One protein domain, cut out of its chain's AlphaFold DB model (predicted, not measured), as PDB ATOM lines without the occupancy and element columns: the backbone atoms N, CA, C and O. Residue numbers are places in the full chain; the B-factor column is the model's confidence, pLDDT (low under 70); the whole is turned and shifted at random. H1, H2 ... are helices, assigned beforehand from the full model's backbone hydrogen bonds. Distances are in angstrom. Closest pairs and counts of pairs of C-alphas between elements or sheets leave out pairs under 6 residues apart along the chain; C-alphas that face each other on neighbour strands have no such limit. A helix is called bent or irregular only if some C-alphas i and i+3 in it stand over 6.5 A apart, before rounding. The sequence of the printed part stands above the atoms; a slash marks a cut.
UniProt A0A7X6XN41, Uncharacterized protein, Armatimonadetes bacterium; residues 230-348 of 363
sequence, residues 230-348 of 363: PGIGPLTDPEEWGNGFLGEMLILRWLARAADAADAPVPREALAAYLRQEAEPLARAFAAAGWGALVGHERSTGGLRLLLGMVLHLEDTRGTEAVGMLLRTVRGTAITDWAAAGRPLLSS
ATOM      1  N   PRO A 230      45.547 111.656  57.891       95.44
ATOM      2  CA  PRO A 230      46.090 110.511  58.635       95.44
ATOM      3  C   PRO A 230      46.882 109.583  57.727       95.44
ATOM      4  O   PRO A 230      46.538 109.432  56.561       95.44
ATOM      5  N   GLY A 231      47.978 109.027  58.246       96.44
ATOM      6  CA  GLY A 231      48.790 108.082  57.487       96.44
ATOM      7  C   GLY A 231      47.963 106.855  57.100       96.44
ATOM      8  O   GLY A 231      47.077 106.440  57.850       96.44
ATOM      9  N   ILE A 232      48.258 106.283  55.936       97.81
ATOM     10  CA  ILE A 232      47.708 105.006  55.467       97.81
ATOM     11  C   ILE A 232      48.902 104.101  55.170       97.81
ATOM     12  O   ILE A 232      49.545 104.273  54.143       97.81
ATOM     13  N   GLY A 233      49.248 103.188  56.071       95.94
ATOM     14  CA  GLY A 233      50.435 102.348  55.917       95.94
ATOM     15  C   GLY A 233      51.020 101.823  57.235       95.94
ATOM     16  O   GLY A 233      50.384 101.955  58.289       95.94
ATOM     17  N   PRO A 234      52.229 101.227  57.183       96.19
ATOM     18  CA  PRO A 234      53.118 101.183  56.015       96.19
ATOM     19  C   PRO A 234      52.676 100.168  54.948       96.19
ATOM     20  O   PRO A 234      52.384  99.005  55.251       96.19
ATOM     21  N   LEU A 235      52.677 100.592  53.688       96.50
ATOM     22  CA  LEU A 235      52.423  99.754  52.516       96.50
ATOM     23  C   LEU A 235      53.742  99.231  51.928       96.50
ATOM     24  O   LEU A 235      54.817  99.749  52.224       96.50
ATOM     25  N   THR A 236      53.659  98.183  51.112       96.00
ATOM     26  CA  THR A 236      54.806  97.676  50.343       96.00
ATOM     27  C   THR A 236      54.984  98.450  49.037       96.00
ATOM     28  O   THR A 236      56.109  98.734  48.651       96.00
ATOM     29  N   ASP A 237      53.871  98.813  48.398       91.94
ATOM     30  CA  ASP A 237      53.797  99.509  47.115       91.94
ATOM     31  C   ASP A 237      52.494 100.337  47.058       91.94
ATOM     32  O   ASP A 237      51.535 100.022  47.777       91.94
ATOM     33  N   PRO A 238      52.396 101.353  46.180       93.06
ATOM     34  CA  PRO A 238      53.475 101.920  45.358       93.06
ATOM     35  C   PRO A 238      54.367 102.913  46.130       93.06
ATOM     36  O   PRO A 238      55.421 103.301  45.637       93.06
ATOM     37  N   GLU A 239      53.952 103.321  47.331       94.12
ATOM     38  CA  GLU A 239      54.715 104.156  48.261       94.12
ATOM     39  C   GLU A 239      54.422 103.706  49.699       94.12
ATOM     40  O   GLU A 239      53.396 103.075  49.943       94.12
ATOM     41  N   GLU A 240      55.288 104.037  50.659       96.38
ATOM     42  CA  GLU A 240      55.135 103.591  52.055       96.38
ATOM     43  C   GLU A 240      53.824 104.083  52.699       96.38
ATOM     44  O   GLU A 240      53.220 103.366  53.501       96.38
ATOM     45  N   TRP A 241      53.357 105.281  52.337       97.94
ATOM     46  CA  TRP A 241      52.221 105.950  52.973       97.94
ATOM     47  C   TRP A 241      51.163 106.383  51.957       97.94
ATOM     48  O   TRP A 241      51.271 107.442  51.367       97.94
ATOM     49  N   GLY A 242      50.068 105.641  51.809       97.75
ATOM     50  CA  GLY A 242      49.040 105.905  50.793       97.75
ATOM     51  C   GLY A 242      48.127 107.117  51.035       97.75
ATOM     52  O   GLY A 242      47.131 107.291  50.330       97.75
ATOM     53  N   ASN A 243      48.402 107.949  52.043       97.88
ATOM     54  CA  ASN A 243      47.604 109.145  52.319       97.88
ATOM     55  C   ASN A 243      47.861 110.290  51.328       97.88
ATOM     56  O   ASN A 243      47.013 111.177  51.224       97.88
ATOM     57  N   GLY A 244      48.957 110.234  50.564       98.06
ATOM     58  CA  GLY A 244      49.176 111.113  49.415       98.06
ATOM     59  C   GLY A 244      48.115 110.887  48.342       98.06
ATOM     60  O   GLY A 244      47.356 111.804  48.025       98.06
ATOM     61  N   PHE A 245      47.933 109.631  47.916       98.56
ATOM     62  CA  PHE A 245      46.895 109.261  46.943       98.56
ATOM     63  C   PHE A 245      45.484 109.645  47.393       98.56
ATOM     64  O   PHE A 245      44.677 110.115  46.592       98.56
ATOM     65  N   LEU A 246      45.162 109.471  48.681       98.38
ATOM     66  CA  LEU A 246      43.860 109.898  49.194       98.38
ATOM     67  C   LEU A 246      43.691 111.423  49.120       98.38
ATOM     68  O   LEU A 246      42.612 111.900  48.765       98.38
ATOM     69  N   GLY A 247      44.748 112.175  49.442       98.00
ATOM     70  CA  GLY A 247      44.774 113.632  49.334       98.00
ATOM     71  C   GLY A 247      44.557 114.093  47.903       98.00
ATOM     72  O   GLY A 247      43.675 114.912  47.665       98.00
ATOM     73  N   GLU A 248      45.285 113.502  46.957       98.44
ATOM     74  CA  GLU A 248      45.122 113.739  45.525       98.44
ATOM     75  C   GLU A 248      43.656 113.565  45.100       98.44
ATOM     76  O   GLU A 248      43.039 114.506  44.601       98.44
ATOM     77  N   MET A 249      43.048 112.408  45.378       98.44
ATOM     78  CA  MET A 249      41.670 112.133  44.959       98.44
ATOM     79  C   MET A 249      40.650 113.084  45.600       98.44
ATOM     80  O   MET A 249      39.819 113.665  44.898       98.44
ATOM     81  N   LEU A 250      40.695 113.258  46.923       97.69
ATOM     82  CA  LEU A 250      39.706 114.067  47.641       97.69
ATOM     83  C   LEU A 250      39.835 115.556  47.319       97.69
ATOM     84  O   LEU A 250      38.839 116.208  47.010       97.69
ATOM     85  N   ILE A 251      41.051 116.103  47.354       97.31
ATOM     86  CA  ILE A 251      41.274 117.537  47.157       97.31
ATOM     87  C   ILE A 251      40.915 117.934  45.726       97.31
ATOM     88  O   ILE A 251      40.215 118.928  45.530       97.31
ATOM     89  N   LEU A 252      41.322 117.146  44.726       97.19
ATOM     90  CA  LEU A 252      40.944 117.401  43.335       97.19
ATOM     91  C   LEU A 252      39.426 117.328  43.147       97.19
ATOM     92  O   LEU A 252      38.845 118.152  42.441       97.19
ATOM     93  N   ARG A 253      38.753 116.408  43.836       95.62
ATOM     94  CA  ARG A 253      37.294 116.309  43.813       95.62
ATOM     95  C   ARG A 253      36.591 117.505  44.440       95.62
ATOM     96  O   ARG A 253      35.596 117.986  43.894       95.62
ATOM     97  N   TRP A 254      37.112 118.016  45.548       94.94
ATOM     98  CA  TRP A 254      36.613 119.238  46.173       94.94
ATOM     99  C   TRP A 254      36.824 120.454  45.277       94.94
ATOM    100  O   TRP A 254      35.913 121.262  45.121       94.94
ATOM    101  N   LEU A 255      37.976 120.540  44.610       93.94
ATOM    102  CA  LEU A 255      38.260 121.591  43.637       93.94
ATOM    103  C   LEU A 255      37.365 121.517  42.395       93.94
ATOM    104  O   LEU A 255      36.988 122.560  41.871       93.94
ATOM    105  N   ALA A 256      36.982 120.322  41.940       92.94
ATOM    106  CA  ALA A 256      36.059 120.164  40.811       92.94
ATOM    107  C   ALA A 256      34.642 120.663  41.132       92.94
ATOM    108  O   ALA A 256      33.949 121.173  40.252       92.94
ATOM    109  N   ARG A 257      34.225 120.518  42.396       90.12
ATOM    110  CA  ARG A 257      32.932 120.992  42.916       90.12
ATOM    111  C   ARG A 257      32.959 122.458  43.348       90.12
ATOM    112  O   ARG A 257      31.896 123.024  43.595       90.12
ATOM    113  N   ALA A 258      34.146 123.050  43.468       86.94
ATOM    114  CA  ALA A 258      34.287 124.431  43.882       86.94
ATOM    115  C   ALA A 258      33.623 125.391  42.892       86.94
ATOM    116  O   ALA A 258      33.533 125.117  41.687       86.94
ATOM    117  N   ALA A 259      33.170 126.534  43.415       71.06
ATOM    118  CA  ALA A 259      32.707 127.627  42.573       71.06
ATOM    119  C   ALA A 259      33.828 128.020  41.599       71.06
ATOM    120  O   ALA A 259      35.012 127.903  41.930       71.06
ATOM    121  N   ASP A 260      33.460 128.447  40.389       68.38
ATOM    122  CA  ASP A 260      34.451 128.835  39.388       68.38
ATOM    123  C   ASP A 260      35.335 129.948  39.945       68.38
ATOM    124  O   ASP A 260      34.890 131.070  40.185       68.38
ATOM    125  N   ALA A 261      36.607 129.627  40.153       66.31
ATOM    126  CA  ALA A 261      37.630 130.644  40.262       66.31
ATOM    127  C   ALA A 261      37.938 131.075  38.830       66.31
ATOM    128  O   ALA A 261      38.413 130.253  38.045       66.31
ATOM    129  N   ALA A 262      37.667 132.339  38.500       65.25
ATOM    130  CA  ALA A 262      37.922 132.898  37.171       65.25
ATOM    131  C   ALA A 262      39.365 132.632  36.687       65.25
ATOM    132  O   ALA A 262      39.587 132.418  35.501       65.25
ATOM    133  N   ASP A 263      40.312 132.533  37.627       72.88
ATOM    134  CA  ASP A 263      41.734 132.289  37.373       72.88
ATOM    135  C   ASP A 263      42.176 130.842  37.674       72.88
ATOM    136  O   ASP A 263      43.332 130.590  38.032       72.88
ATOM    137  N   ALA A 264      41.265 129.865  37.593       83.88
ATOM    138  CA  ALA A 264      41.618 128.463  37.788       83.88
ATOM    139  C   ALA A 264      42.615 127.990  36.712       83.88
ATOM    140  O   ALA A 264      42.276 127.983  35.532       83.88
ATOM    141  N   PRO A 265      43.826 127.525  37.089       85.00
ATOM    142  CA  PRO A 265      44.831 127.114  36.107       85.00
ATOM    143  C   PRO A 265      44.480 125.796  35.405       85.00
ATOM    144  O   PRO A 265      45.095 125.451  34.401       85.00
ATOM    145  N   VAL A 266      43.520 125.040  35.947       93.12
ATOM    146  CA  VAL A 266      43.034 123.775  35.395       93.12
ATOM    147  C   VAL A 266      41.550 123.940  35.072       93.12
ATOM    148  O   VAL A 266      40.779 124.218  35.997       93.12
ATOM    149  N   PRO A 267      41.131 123.752  33.808       91.62
ATOM    150  CA  PRO A 267      39.719 123.762  33.441       91.62
ATOM    151  C   PRO A 267      38.925 122.715  34.225       91.62
ATOM    152  O   PRO A 267      39.409 121.598  34.455       91.62
ATOM    153  N   ARG A 268      37.685 123.043  34.603       90.00
ATOM    154  CA  ARG A 268      36.816 122.131  35.364       90.00
ATOM    155  C   ARG A 268      36.603 120.814  34.618       90.00
ATOM    156  O   ARG A 268      36.590 119.754  35.237       90.00
ATOM    157  N   GLU A 269      36.488 120.863  33.297       91.75
ATOM    158  CA  GLU A 269      36.279 119.702  32.432       91.75
ATOM    159  C   GLU A 269      37.477 118.751  32.467       91.75
ATOM    160  O   GLU A 269      37.285 117.536  32.527       91.75
ATOM    161  N   ALA A 270      38.701 119.293  32.481       94.75
ATOM    162  CA  ALA A 270      39.928 118.506  32.575       94.75
ATOM    163  C   ALA A 270      40.021 117.798  33.933       94.75
ATOM    164  O   ALA A 270      40.306 116.602  34.001       94.75
ATOM    165  N   LEU A 271      39.694 118.511  35.013       95.19
ATOM    166  CA  LEU A 271      39.657 117.945  36.358       95.19
ATOM    167  C   LEU A 271      38.565 116.872  36.499       95.19
ATOM    168  O   LEU A 271      38.800 115.804  37.061       95.19
ATOM    169  N   ALA A 272      37.380 117.118  35.938       94.44
ATOM    170  CA  ALA A 272      36.286 116.154  35.926       94.44
ATOM    171  C   ALA A 272      36.622 114.906  35.095       94.44
ATOM    172  O   ALA A 272      36.275 113.797  35.495       94.44
ATOM    173  N   ALA A 273      37.296 115.066  33.951       96.50
ATOM    174  CA  ALA A 273      37.758 113.946  33.134       96.50
ATOM    175  C   ALA A 273      38.756 113.070  33.895       96.50
ATOM    176  O   ALA A 273      38.586 111.854  33.940       96.50
ATOM    177  N   TYR A 274      39.725 113.698  34.560       97.69
ATOM    178  CA  TYR A 274      40.684 113.008  35.410       97.69
ATOM    179  C   TYR A 274      39.999 112.216  36.538       97.69
ATOM    180  O   TYR A 274      40.248 111.025  36.703       97.69
ATOM    181  N   LEU A 275      39.059 112.828  37.267       97.81
ATOM    182  CA  LEU A 275      38.343 112.157  38.363       97.81
ATOM    183  C   LEU A 275      37.461 110.993  37.887       97.81
ATOM    184  O   LEU A 275      37.381 109.973  38.573       97.81
ATOM    185  N   ARG A 276      36.831 111.111  36.710       97.75
ATOM    186  CA  ARG A 276      36.099 109.996  36.086       97.75
ATOM    187  C   ARG A 276      37.004 108.806  35.790       97.75
ATOM    188  O   ARG A 276      36.569 107.663  35.921       97.75
ATOM    189  N   GLN A 277      38.238 109.078  35.376       98.19
ATOM    190  CA  GLN A 277      39.213 108.054  35.031       98.19
ATOM    191  C   GLN A 277      39.829 107.403  36.276       98.19
ATOM    192  O   GLN A 277      39.902 106.181  36.338       98.19
ATOM    193  N   GLU A 278      40.238 108.197  37.266       97.88
ATOM    194  CA  GLU A 278      41.054 107.706  38.383       97.88
ATOM    195  C   GLU A 278      40.238 107.417  39.652       97.88
ATOM    196  O   GLU A 278      40.412 106.370  40.277       97.88
ATOM    197  N   ALA A 279      39.306 108.297  40.029       97.62
ATOM    198  CA  ALA A 279      38.601 108.207  41.311       97.62
ATOM    199  C   ALA A 279      37.347 107.320  41.242       97.62
ATOM    200  O   ALA A 279      37.120 106.473  42.110       97.62
ATOM    201  N   GLU A 280      36.514 107.483  40.211       97.56
ATOM    202  CA  GLU A 280      35.239 106.759  40.141       97.56
ATOM    203  C   GLU A 280      35.374 105.228  40.067       97.56
ATOM    204  O   GLU A 280      34.578 104.538  40.717       97.56
ATOM    205  N   PRO A 281      36.343 104.642  39.329       98.44
ATOM    206  CA  PRO A 281      36.515 103.193  39.330       98.44
ATOM    207  C   PRO A 281      36.855 102.640  40.716       98.44
ATOM    208  O   PRO A 281      36.421 101.536  41.038       98.44
ATOM    209  N   LEU A 282      37.576 103.399  41.550       98.44
ATOM    210  CA  LEU A 282      37.897 102.999  42.922       98.44
ATOM    211  C   LEU A 282      36.629 102.941  43.779       98.44
ATOM    212  O   LEU A 282      36.378 101.929  44.436       98.44
ATOM    213  N   ALA A 283      35.800 103.990  43.731       98.12
ATOM    214  CA  ALA A 283      34.537 104.042  44.470       98.12
ATOM    215  C   ALA A 283      33.599 102.890  44.071       98.12
ATOM    216  O   ALA A 283      33.059 102.197  44.937       98.12
ATOM    217  N   ARG A 284      33.463 102.624  42.762       97.88
ATOM    218  CA  ARG A 284      32.668 101.496  42.244       97.88
ATOM    219  C   ARG A 284      33.229 100.139  42.662       97.88
ATOM    220  O   ARG A 284      32.454  99.257  43.024       97.88
ATOM    221  N   ALA A 285      34.552  99.966  42.636       97.31
ATOM    222  CA  ALA A 285      35.190  98.720  43.049       97.31
ATOM    223  C   ALA A 285      34.902  98.399  44.522       97.31
ATOM    224  O   ALA A 285      34.529  97.270  44.833       97.31
ATOM    225  N   PHE A 286      34.998  99.388  45.419       97.62
ATOM    226  CA  PHE A 286      34.629  99.179  46.819       97.62
ATOM    227  C   PHE A 286      33.128  98.920  46.990       97.62
ATOM    228  O   PHE A 286      32.760  97.997  47.710       97.62
ATOM    229  N   ALA A 287      32.264  99.681  46.310       96.50
ATOM    230  CA  ALA A 287      30.815  99.484  46.384       96.50
ATOM    231  C   ALA A 287      30.393  98.058  45.981       96.50
ATOM    232  O   ALA A 287      29.478  97.499  46.579       96.50
ATOM    233  N   ALA A 288      31.080  97.459  45.003       96.75
ATOM    234  CA  ALA A 288      30.840  96.082  44.576       96.75
ATOM    235  C   ALA A 288      31.450  95.032  45.523       96.75
ATOM    236  O   ALA A 288      30.837  93.996  45.764       96.75
ATOM    237  N   ALA A 289      32.657  95.274  46.041       96.25
ATOM    238  CA  ALA A 289      33.398  94.292  46.836       96.25
ATOM    239  C   ALA A 289      32.998  94.278  48.324       96.25
ATOM    240  O   ALA A 289      33.057  93.239  48.986       96.25
ATOM    241  N   GLY A 290      32.591  95.430  48.860       94.06
ATOM    242  CA  GLY A 290      32.212  95.615  50.254       94.06
ATOM    243  C   GLY A 290      33.367  95.462  51.254       94.06
ATOM    244  O   GLY A 290      34.545  95.360  50.913       94.06
ATOM    245  N   TRP A 291      33.012  95.441  52.541       92.81
ATOM    246  CA  TRP A 291      33.970  95.436  53.655       92.81
ATOM    247  C   TRP A 291      34.875  94.207  53.718       92.81
ATOM    248  O   TRP A 291      36.017  94.318  54.164       92.81
ATOM    249  N   GLY A 292      34.361  93.039  53.319       90.62
ATOM    250  CA  GLY A 292      35.103  91.779  53.389       90.62
ATOM    251  C   GLY A 292      36.376  91.799  52.542       90.62
ATOM    252  O   GLY A 292      37.358  91.167  52.910       90.62
ATOM    253  N   ALA A 293      36.388  92.594  51.470       93.44
ATOM    254  CA  ALA A 293      37.517  92.697  50.553       93.44
ATOM    255  C   ALA A 293      38.738  93.439  51.126       93.44
ATOM    256  O   ALA A 293      39.808  93.387  50.531       93.44
ATOM    257  N   LEU A 294      38.611  94.130  52.265       91.44
ATOM    258  CA  LEU A 294      39.746  94.800  52.915       91.44
ATOM    259  C   LEU A 294      40.581  93.856  53.800       91.44
ATOM    260  O   LEU A 294      41.699  94.206  54.171       91.44
ATOM    261  N   VAL A 295      40.051  92.682  54.154       89.94
ATOM    262  CA  VAL A 295      40.700  91.736  55.075       89.94
ATOM    263  C   VAL A 295      41.879  91.041  54.386       89.94
ATOM    264  O   VAL A 295      41.716  90.488  53.303       89.94
ATOM    265  N   GLY A 296      43.059  91.035  55.018       88.62
ATOM    266  CA  GLY A 296      44.251  90.342  54.511       88.62
ATOM    267  C   GLY A 296      45.026  91.096  53.422       88.62
ATOM    268  O   GLY A 296      45.919  90.530  52.788       88.62
ATOM    269  N   HIS A 297      44.691  92.365  53.176       89.31
ATOM    270  CA  HIS A 297      45.336  93.216  52.172       89.31
ATOM    271  C   HIS A 297      45.945  94.494  52.767       89.31
ATOM    272  O   HIS A 297      46.152  95.475  52.058       89.31
ATOM    273  N   GLU A 298      46.285  94.490  54.055       90.19
ATOM    274  CA  GLU A 298      46.590  95.689  54.848       90.19
ATOM    275  C   GLU A 298      47.807  96.487  54.358       90.19
ATOM    276  O   GLU A 298      47.950  97.659  54.701       90.19
ATOM    277  N   ARG A 299      48.685  95.859  53.568       94.44
ATOM    278  CA  ARG A 299      49.942  96.449  53.080       94.44
ATOM    279  C   ARG A 299      50.079  96.460  51.558       94.44
ATOM    280  O   ARG A 299      51.138  96.816  51.052       94.44
ATOM    281  N   SER A 300      49.055  96.028  50.820       95.69
ATOM    282  CA  SER A 300      49.141  95.864  49.365       95.69
ATOM    283  C   SER A 300      48.556  97.054  48.606       95.69
ATOM    284  O   SER A 300      47.641  97.726  49.084       95.69
ATOM    285  N   THR A 301      49.001  97.242  47.361       95.88
ATOM    286  CA  THR A 301      48.389  98.189  46.415       95.88
ATOM    287  C   THR A 301      46.889  97.932  46.239       95.88
ATOM    288  O   THR A 301      46.105  98.872  46.125       95.88
ATOM    289  N   GLY A 302      46.465  96.663  46.240       96.25
ATOM    290  CA  GLY A 302      45.050  96.291  46.150       96.25
ATOM    291  C   GLY A 302      44.244  96.768  47.360       96.25
ATOM    292  O   GLY A 302      43.185  97.372  47.191       96.25
ATOM    293  N   GLY A 303      44.782  96.577  48.567       95.94
ATOM    294  CA  GLY A 303      44.171  97.069  49.799       95.94
ATOM    295  C   GLY A 303      44.087  98.590  49.833       95.94
ATOM    296  O   GLY A 303      43.025  99.126  50.147       95.94
ATOM    297  N   LEU A 304      45.160  99.292  49.440       97.50
ATOM    298  CA  LEU A 304      45.139 100.751  49.315       97.50
ATOM    299  C   LEU A 304      44.020 101.192  48.365       97.50
ATOM    300  O   LEU A 304      43.192 102.013  48.743       97.50
ATOM    301  N   ARG A 305      43.945 100.624  47.156       97.88
ATOM    302  CA  ARG A 305      42.918 100.983  46.164       97.88
ATOM    303  C   ARG A 305      41.497 100.766  46.687       97.88
ATOM    304  O   ARG A 305      40.644 101.628  46.482       97.88
ATOM    305  N   LEU A 306      41.248  99.655  47.380       97.44
ATOM    306  CA  LEU A 306      39.953  99.395  48.014       97.44
ATOM    307  C   LEU A 306      39.652 100.396  49.134       97.44
ATOM    308  O   LEU A 306      38.517 100.858  49.237       97.44
ATOM    309  N   LEU A 307      40.648 100.780  49.935       97.94
ATOM    310  CA  LEU A 307      40.478 101.796  50.972       97.94
ATOM    311  C   LEU A 307      40.173 103.177  50.376       97.94
ATOM    312  O   LEU A 307      39.257 103.851  50.844       97.94
ATOM    313  N   LEU A 308      40.901 103.595  49.338       98.50
ATOM    314  CA  LEU A 308      40.608 104.834  48.611       98.50
ATOM    315  C   LEU A 308      39.167 104.806  48.087       98.50
ATOM    316  O   LEU A 308      38.407 105.749  48.307       98.50
ATOM    317  N   GLY A 309      38.767 103.684  47.482       98.31
ATOM    318  CA  GLY A 309      37.399 103.444  47.038       98.31
ATOM    319  C   GLY A 309      36.366 103.568  48.156       98.31
ATOM    320  O   GLY A 309      35.337 104.209  47.960       98.31
ATOM    321  N   MET A 310      36.653 103.033  49.345       98.06
ATOM    322  CA  MET A 310      35.790 103.165  50.522       98.06
ATOM    323  C   MET A 310      35.580 104.627  50.921       98.06
ATOM    324  O   MET A 310      34.439 105.030  51.146       98.06
ATOM    325  N   VAL A 311      36.644 105.434  51.001       98.19
ATOM    326  CA  VAL A 311      36.511 106.852  51.384       98.19
ATOM    327  C   VAL A 311      35.724 107.630  50.328       98.19
ATOM    328  O   VAL A 311      34.850 108.425  50.674       98.19
ATOM    329  N   LEU A 312      35.994 107.379  49.046       98.38
ATOM    330  CA  LEU A 312      35.288 108.031  47.941       98.38
ATOM    331  C   LEU A 312      33.805 107.641  47.905       98.38
ATOM    332  O   LEU A 312      32.948 108.508  47.747       98.38
ATOM    333  N   HIS A 313      33.488 106.365  48.138       97.62
ATOM    334  CA  HIS A 313      32.112 105.880  48.229       97.62
ATOM    335  C   HIS A 313      31.371 106.436  49.457       97.62
ATOM    336  O   HIS A 313      30.188 106.778  49.374       97.62
ATOM    337  N   LEU A 314      32.057 106.570  50.597       97.19
ATOM    338  CA  LEU A 314      31.517 107.265  51.766       97.19
ATOM    339  C   LEU A 314      31.155 108.708  51.413       97.19
ATOM    340  O   LEU A 314      30.074 109.167  51.767       97.19
ATOM    341  N   GLU A 315      32.026 109.411  50.692       96.94
ATOM    342  CA  GLU A 315      31.722 110.768  50.254       96.94
ATOM    343  C   GLU A 315      30.522 110.821  49.296       96.94
ATOM    344  O   GLU A 315      29.685 111.712  49.426       96.94
ATOM    345  N   ASP A 316      30.399 109.868  48.371       96.44
ATOM    346  CA  ASP A 316      29.281 109.800  47.413       96.44
ATOM    347  C   ASP A 316      27.932 109.637  48.091       96.44
ATOM    348  O   ASP A 316      26.941 110.241  47.686       96.44
ATOM    349  N   THR A 317      27.900 108.799  49.119       96.19
ATOM    350  CA  THR A 317      26.657 108.376  49.763       96.19
ATOM    351  C   THR A 317      26.297 109.238  50.964       96.19
ATOM    352  O   THR A 317      25.117 109.393  51.275       96.19
ATOM    353  N   ARG A 318      27.296 109.792  51.660       94.94
ATOM    354  CA  ARG A 318      27.125 110.514  52.931       94.94
ATOM    355  C   ARG A 318      27.628 111.955  52.902       94.94
ATOM    356  O   ARG A 318      27.432 112.679  53.875       94.94
ATOM    357  N   GLY A 319      28.259 112.378  51.812       94.56
ATOM    358  CA  GLY A 319      28.815 113.715  51.665       94.56
ATOM    359  C   GLY A 319      30.122 113.935  52.431       94.56
ATOM    360  O   GLY A 319      30.620 113.093  53.182       94.56
ATOM    361  N   THR A 320      30.689 115.122  52.237       93.81
ATOM    362  CA  THR A 320      31.993 115.520  52.784       93.81
ATOM    363  C   THR A 320      32.011 115.596  54.315       93.81
ATOM    364  O   THR A 320      33.050 115.346  54.925       93.81
ATOM    365  N   GLU A 321      30.872 115.857  54.966       92.69
ATOM    366  CA  GLU A 321      30.778 115.853  56.433       92.69
ATOM    367  C   GLU A 321      31.174 114.491  57.021       92.69
ATOM    368  O   GLU A 321      31.941 114.425  57.985       92.69
ATOM    369  N   ALA A 322      30.721 113.398  56.401       95.25
ATOM    370  CA  ALA A 322      31.059 112.052  56.838       95.25
ATOM    371  C   ALA A 322      32.541 111.723  56.638       95.25
ATOM    372  O   ALA A 322      33.147 111.095  57.506       95.25
ATOM    373  N   VAL A 323      33.157 112.214  55.558       96.06
ATOM    374  CA  VAL A 323      34.616 112.134  55.379       96.06
ATOM    375  C   VAL A 323      35.330 112.899  56.493       96.06
ATOM    376  O   VAL A 323      36.244 112.367  57.117       96.06
ATOM    377  N   GLY A 324      34.881 114.112  56.828       93.56
ATOM    378  CA  GLY A 324      35.425 114.872  57.954       93.56
ATOM    379  C   GLY A 324      35.310 114.123  59.290       93.56
ATOM    380  O   GLY A 324      36.257 114.112  60.078       93.56
ATOM    381  N   MET A 325      34.179 113.453  59.540       93.94
ATOM    382  CA  MET A 325      34.004 112.592  60.717       93.94
ATOM    383  C   MET A 325      34.962 111.399  60.707       93.94
ATOM    384  O   MET A 325      35.588 111.134  61.733       93.94
ATOM    385  N   LEU A 326      35.129 110.721  59.567       95.69
ATOM    386  CA  LEU A 326      36.087 109.624  59.409       95.69
ATOM    387  C   LEU A 326      37.504 110.072  59.777       95.69
ATOM    388  O   LEU A 326      38.141 109.459  60.633       95.69
ATOM    389  N   LEU A 327      37.968 111.186  59.201       94.94
ATOM    390  CA  LEU A 327      39.315 111.717  59.434       94.94
ATOM    391  C   LEU A 327      39.559 112.102  60.901       94.94
ATOM    392  O   LEU A 327      40.681 111.977  61.390       94.94
ATOM    393  N   ARG A 328      38.521 112.547  61.623       92.19
ATOM    394  CA  ARG A 328      38.595 112.830  63.069       92.19
ATOM    395  C   ARG A 328      38.515 111.577  63.939       92.19
ATOM    396  O   ARG A 328      38.958 111.617  65.089       92.19
ATOM    397  N   THR A 329      37.938 110.493  63.428       94.38
ATOM    398  CA  THR A 329      37.652 109.270  64.196       94.38
ATOM    399  C   THR A 329      38.749 108.230  64.060       94.38
ATOM    400  O   THR A 329      39.024 107.540  65.035       94.38
ATOM    401  N   VAL A 330      39.406 108.133  62.901       96.12
ATOM    402  CA  VAL A 330      40.467 107.144  62.684       96.12
ATOM    403  C   VAL A 330      41.570 107.274  63.746       96.12
ATOM    404  O   VAL A 330      41.997 108.374  64.121       96.12
ATOM    405  N   ARG A 331      41.974 106.130  64.302       94.69
ATOM    406  CA  ARG A 331      43.019 105.996  65.321       94.69
ATOM    407  C   ARG A 331      44.010 104.961  64.813       94.69
ATOM    408  O   ARG A 331      43.716 103.778  64.865       94.69
ATOM    409  N   GLY A 332      45.150 105.421  64.316       94.81
ATOM    410  CA  GLY A 332      46.155 104.559  63.700       94.81
ATOM    411  C   GLY A 332      46.330 104.856  62.218       94.81
ATOM    412  O   GLY A 332      45.856 105.880  61.716       94.81
ATOM    413  N   THR A 333      47.076 103.987  61.549       96.94
ATOM    414  CA  THR A 333      47.463 104.158  60.144       96.94
ATOM    415  C   THR A 333      47.201 102.925  59.297       96.94
ATOM    416  O   THR A 333      47.295 103.009  58.076       96.94
ATOM    417  N   ALA A 334      46.865 101.783  59.896       96.81
ATOM    418  CA  ALA A 334      46.612 100.572  59.135       96.81
ATOM    419  C   ALA A 334      45.277 100.680  58.388       96.81
ATOM    420  O   ALA A 334      44.332 101.318  58.853       96.81
ATOM    421  N   ILE A 335      45.161  99.992  57.252       96.00
ATOM    422  CA  ILE A 335      43.908  99.932  56.483       96.00
ATOM    423  C   ILE A 335      42.738  99.444  57.355       96.00
ATOM    424  O   ILE A 335      41.622  99.949  57.235       96.00
ATOM    425  N   THR A 336      42.992  98.517  58.281       95.50
ATOM    426  CA  THR A 336      41.999  98.023  59.245       95.50
ATOM    427  C   THR A 336      41.502  99.103  60.202       95.50
ATOM    428  O   THR A 336      40.313  99.111  60.518       95.50
ATOM    429  N   ASP A 337      42.357 100.042  60.619       96.50
ATOM    430  CA  ASP A 337      41.970 101.160  61.493       96.50
ATOM    431  C   ASP A 337      40.998 102.094  60.767       96.50
ATOM    432  O   ASP A 337      39.969 102.512  61.307       96.50
ATOM    433  N   TRP A 338      41.300 102.384  59.501       97.25
ATOM    434  CA  TRP A 338      40.433 103.172  58.635       97.25
ATOM    435  C   TRP A 338      39.103 102.471  58.363       97.25
ATOM    436  O   TRP A 338      38.047 103.097  58.456       97.25
ATOM    437  N   ALA A 339      39.135 101.166  58.077       95.75
ATOM    438  CA  ALA A 339      37.933 100.376  57.847       95.75
ATOM    439  C   ALA A 339      37.036 100.324  59.095       95.75
ATOM    440  O   ALA A 339      35.817 100.483  58.995       95.75
ATOM    441  N   ALA A 340      37.634 100.146  60.276       95.81
ATOM    442  CA  ALA A 340      36.928 100.158  61.552       95.81
ATOM    443  C   ALA A 340      36.257 101.515  61.818       95.81
ATOM    444  O   ALA A 340      35.099 101.550  62.232       95.81
ATOM    445  N   ALA A 341      36.940 102.627  61.523       96.69
ATOM    446  CA  ALA A 341      36.380 103.971  61.669       96.69
ATOM    447  C   ALA A 341      35.295 104.296  60.622       96.69
ATOM    448  O   ALA A 341      34.335 105.002  60.927       96.69
ATOM    449  N   GLY A 342      35.422 103.782  59.394       96.50
ATOM    450  CA  GLY A 342      34.476 104.030  58.302       96.50
ATOM    451  C   GLY A 342      33.183 103.218  58.394       96.50
ATOM    452  O   GLY A 342      32.122 103.700  57.993       96.50
ATOM    453  N   ARG A 343      33.236 101.999  58.947       96.00
ATOM    454  CA  ARG A 343      32.095 101.070  58.960       96.00
ATOM    455  C   ARG A 343      30.821 101.635  59.603       96.00
ATOM    456  O   ARG A 343      29.768 101.533  58.964       96.00
ATOM    457  N   PRO A 344      30.860 102.272  60.789       95.88
ATOM    458  CA  PRO A 344      29.662 102.859  61.393       95.88
ATOM    459  C   PRO A 344      29.038 103.973  60.540       95.88
ATOM    460  O   PRO A 344      27.817 104.128  60.509       95.88
ATOM    461  N   LEU A 345      29.863 104.727  59.804       94.81
ATOM    462  CA  LEU A 345      29.409 105.855  58.986       94.81
ATOM    463  C   LEU A 345      28.614 105.391  57.760       94.81
ATOM    464  O   LEU A 345      27.630 106.030  57.392       94.81
ATOM    465  N   LEU A 346      28.988 104.251  57.172       91.25
ATOM    466  CA  LEU A 346      28.285 103.651  56.033       91.25
ATOM    467  C   LEU A 346      27.102 102.759  56.439       91.25
ATOM    468  O   LEU A 346      26.125 102.717  55.698       91.25
ATOM    469  N   SER A 347      27.136 102.112  57.609       86.94
ATOM    470  CA  SER A 347      26.090 101.154  58.036       86.94
ATOM    471  C   SER A 347      24.799 101.820  58.534       86.94
ATOM    472  O   SER A 347      23.741 101.211  58.520       86.94
ATOM    473  N   SER A 348      24.838 103.102  58.913       70.94
ATOM    474  CA  SER A 348      23.683 103.843  59.465       70.94
ATOM    475  C   SER A 348      22.518 104.118  58.483       70.94
ATOM    476  O   SER A 348      21.678 104.976  58.755       70.94
TER     477      SER A 348
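AT A GLANCE: This is residues 230 to 348 of the 363 residues of an uncharacterized protein of Armatimonadetes bacterium (UniProt A0A7X6XN41). The long first arm of H4, H4a, runs through the middle of a helical body; H2b crosses it on one side, while H5 and the folded-back arm H4b pack on it elsewhere. A helical hairpin of H1 and H2a reaches toward one end of the longest axis, with short H3 toward the other. The printed part has 119 residues and five named helices, H1 to H5 in chain order, and no named strand: all helix. It is compact, radius of gyration of the C-alphas 14.3 A, spanning 45 by 33 by 26 A.

IN THESE COORDINATES: By hydrogen bonds H4, residues 301 to 329, is one helix, but bent: C-alphas 317 and 320 are 9.4 A apart. Its arms are H4a, 301 to 317, 24.2 A, and H4b, 320 to 329, 14.2 A. H2, 268 to 289, likewise one helix, is bent, C-alphas 277 and 280 being 6.6 A apart; arms H2a, 268 to 277, and H2b, 280 to 289, are each 14.3 A. H1, 243 to 257, 21.1 A, begins at C-alpha 243 (47.604, 109.145, 52.319). H3, 291 to 294, is 5.9 A. H5, 335 to 347, 17.9 A, is only just irregular, C-alphas 341 and 344 being 6.8 A apart; it ends at C-alpha 347 (26.090, 101.154, 58.036).

HOW THE PARTS SIT: H4 is the hub, touching four helices. H4a touches H2b about perpendicular, 83 degrees, closest C-alphas Ala 283 and Gly 309, 3.9 A. H5 touches H4a at a shallow tilt of 24 degrees, the same way, closest C-alphas Leu 314 and Leu 346, 6.5 A. H4b touches H5, closest C-alphas Leu 326 and Gly 342, 5.9 A. H3 touches H4a, closest C-alphas Leu 294 and Gly 303, 5.9 A. H1, with residues 245 to 250 alone, only just touches H4a, with 3 pairs of C-alphas within 8 A, closest Leu 246 and Leu 308, 6.0 A. H1 and H2a form a helical hairpin, closest C-alphas Ala 256 and Arg 268, 5.8 A. Every O i to N i+4 pair is within hydrogen-bond range in H1, H2a, H2b, H4a and H4b, 7 of 9 in H5; H3 is too short for one.

THE WHOLE: C-alphas of Ala 262 and Gly 296, the two farthest apart, are 46.4 A apart. The printed part has no cut and no long link. Mean pLDDT of the printed part is 94.0; residues 260 to 262 are under 70.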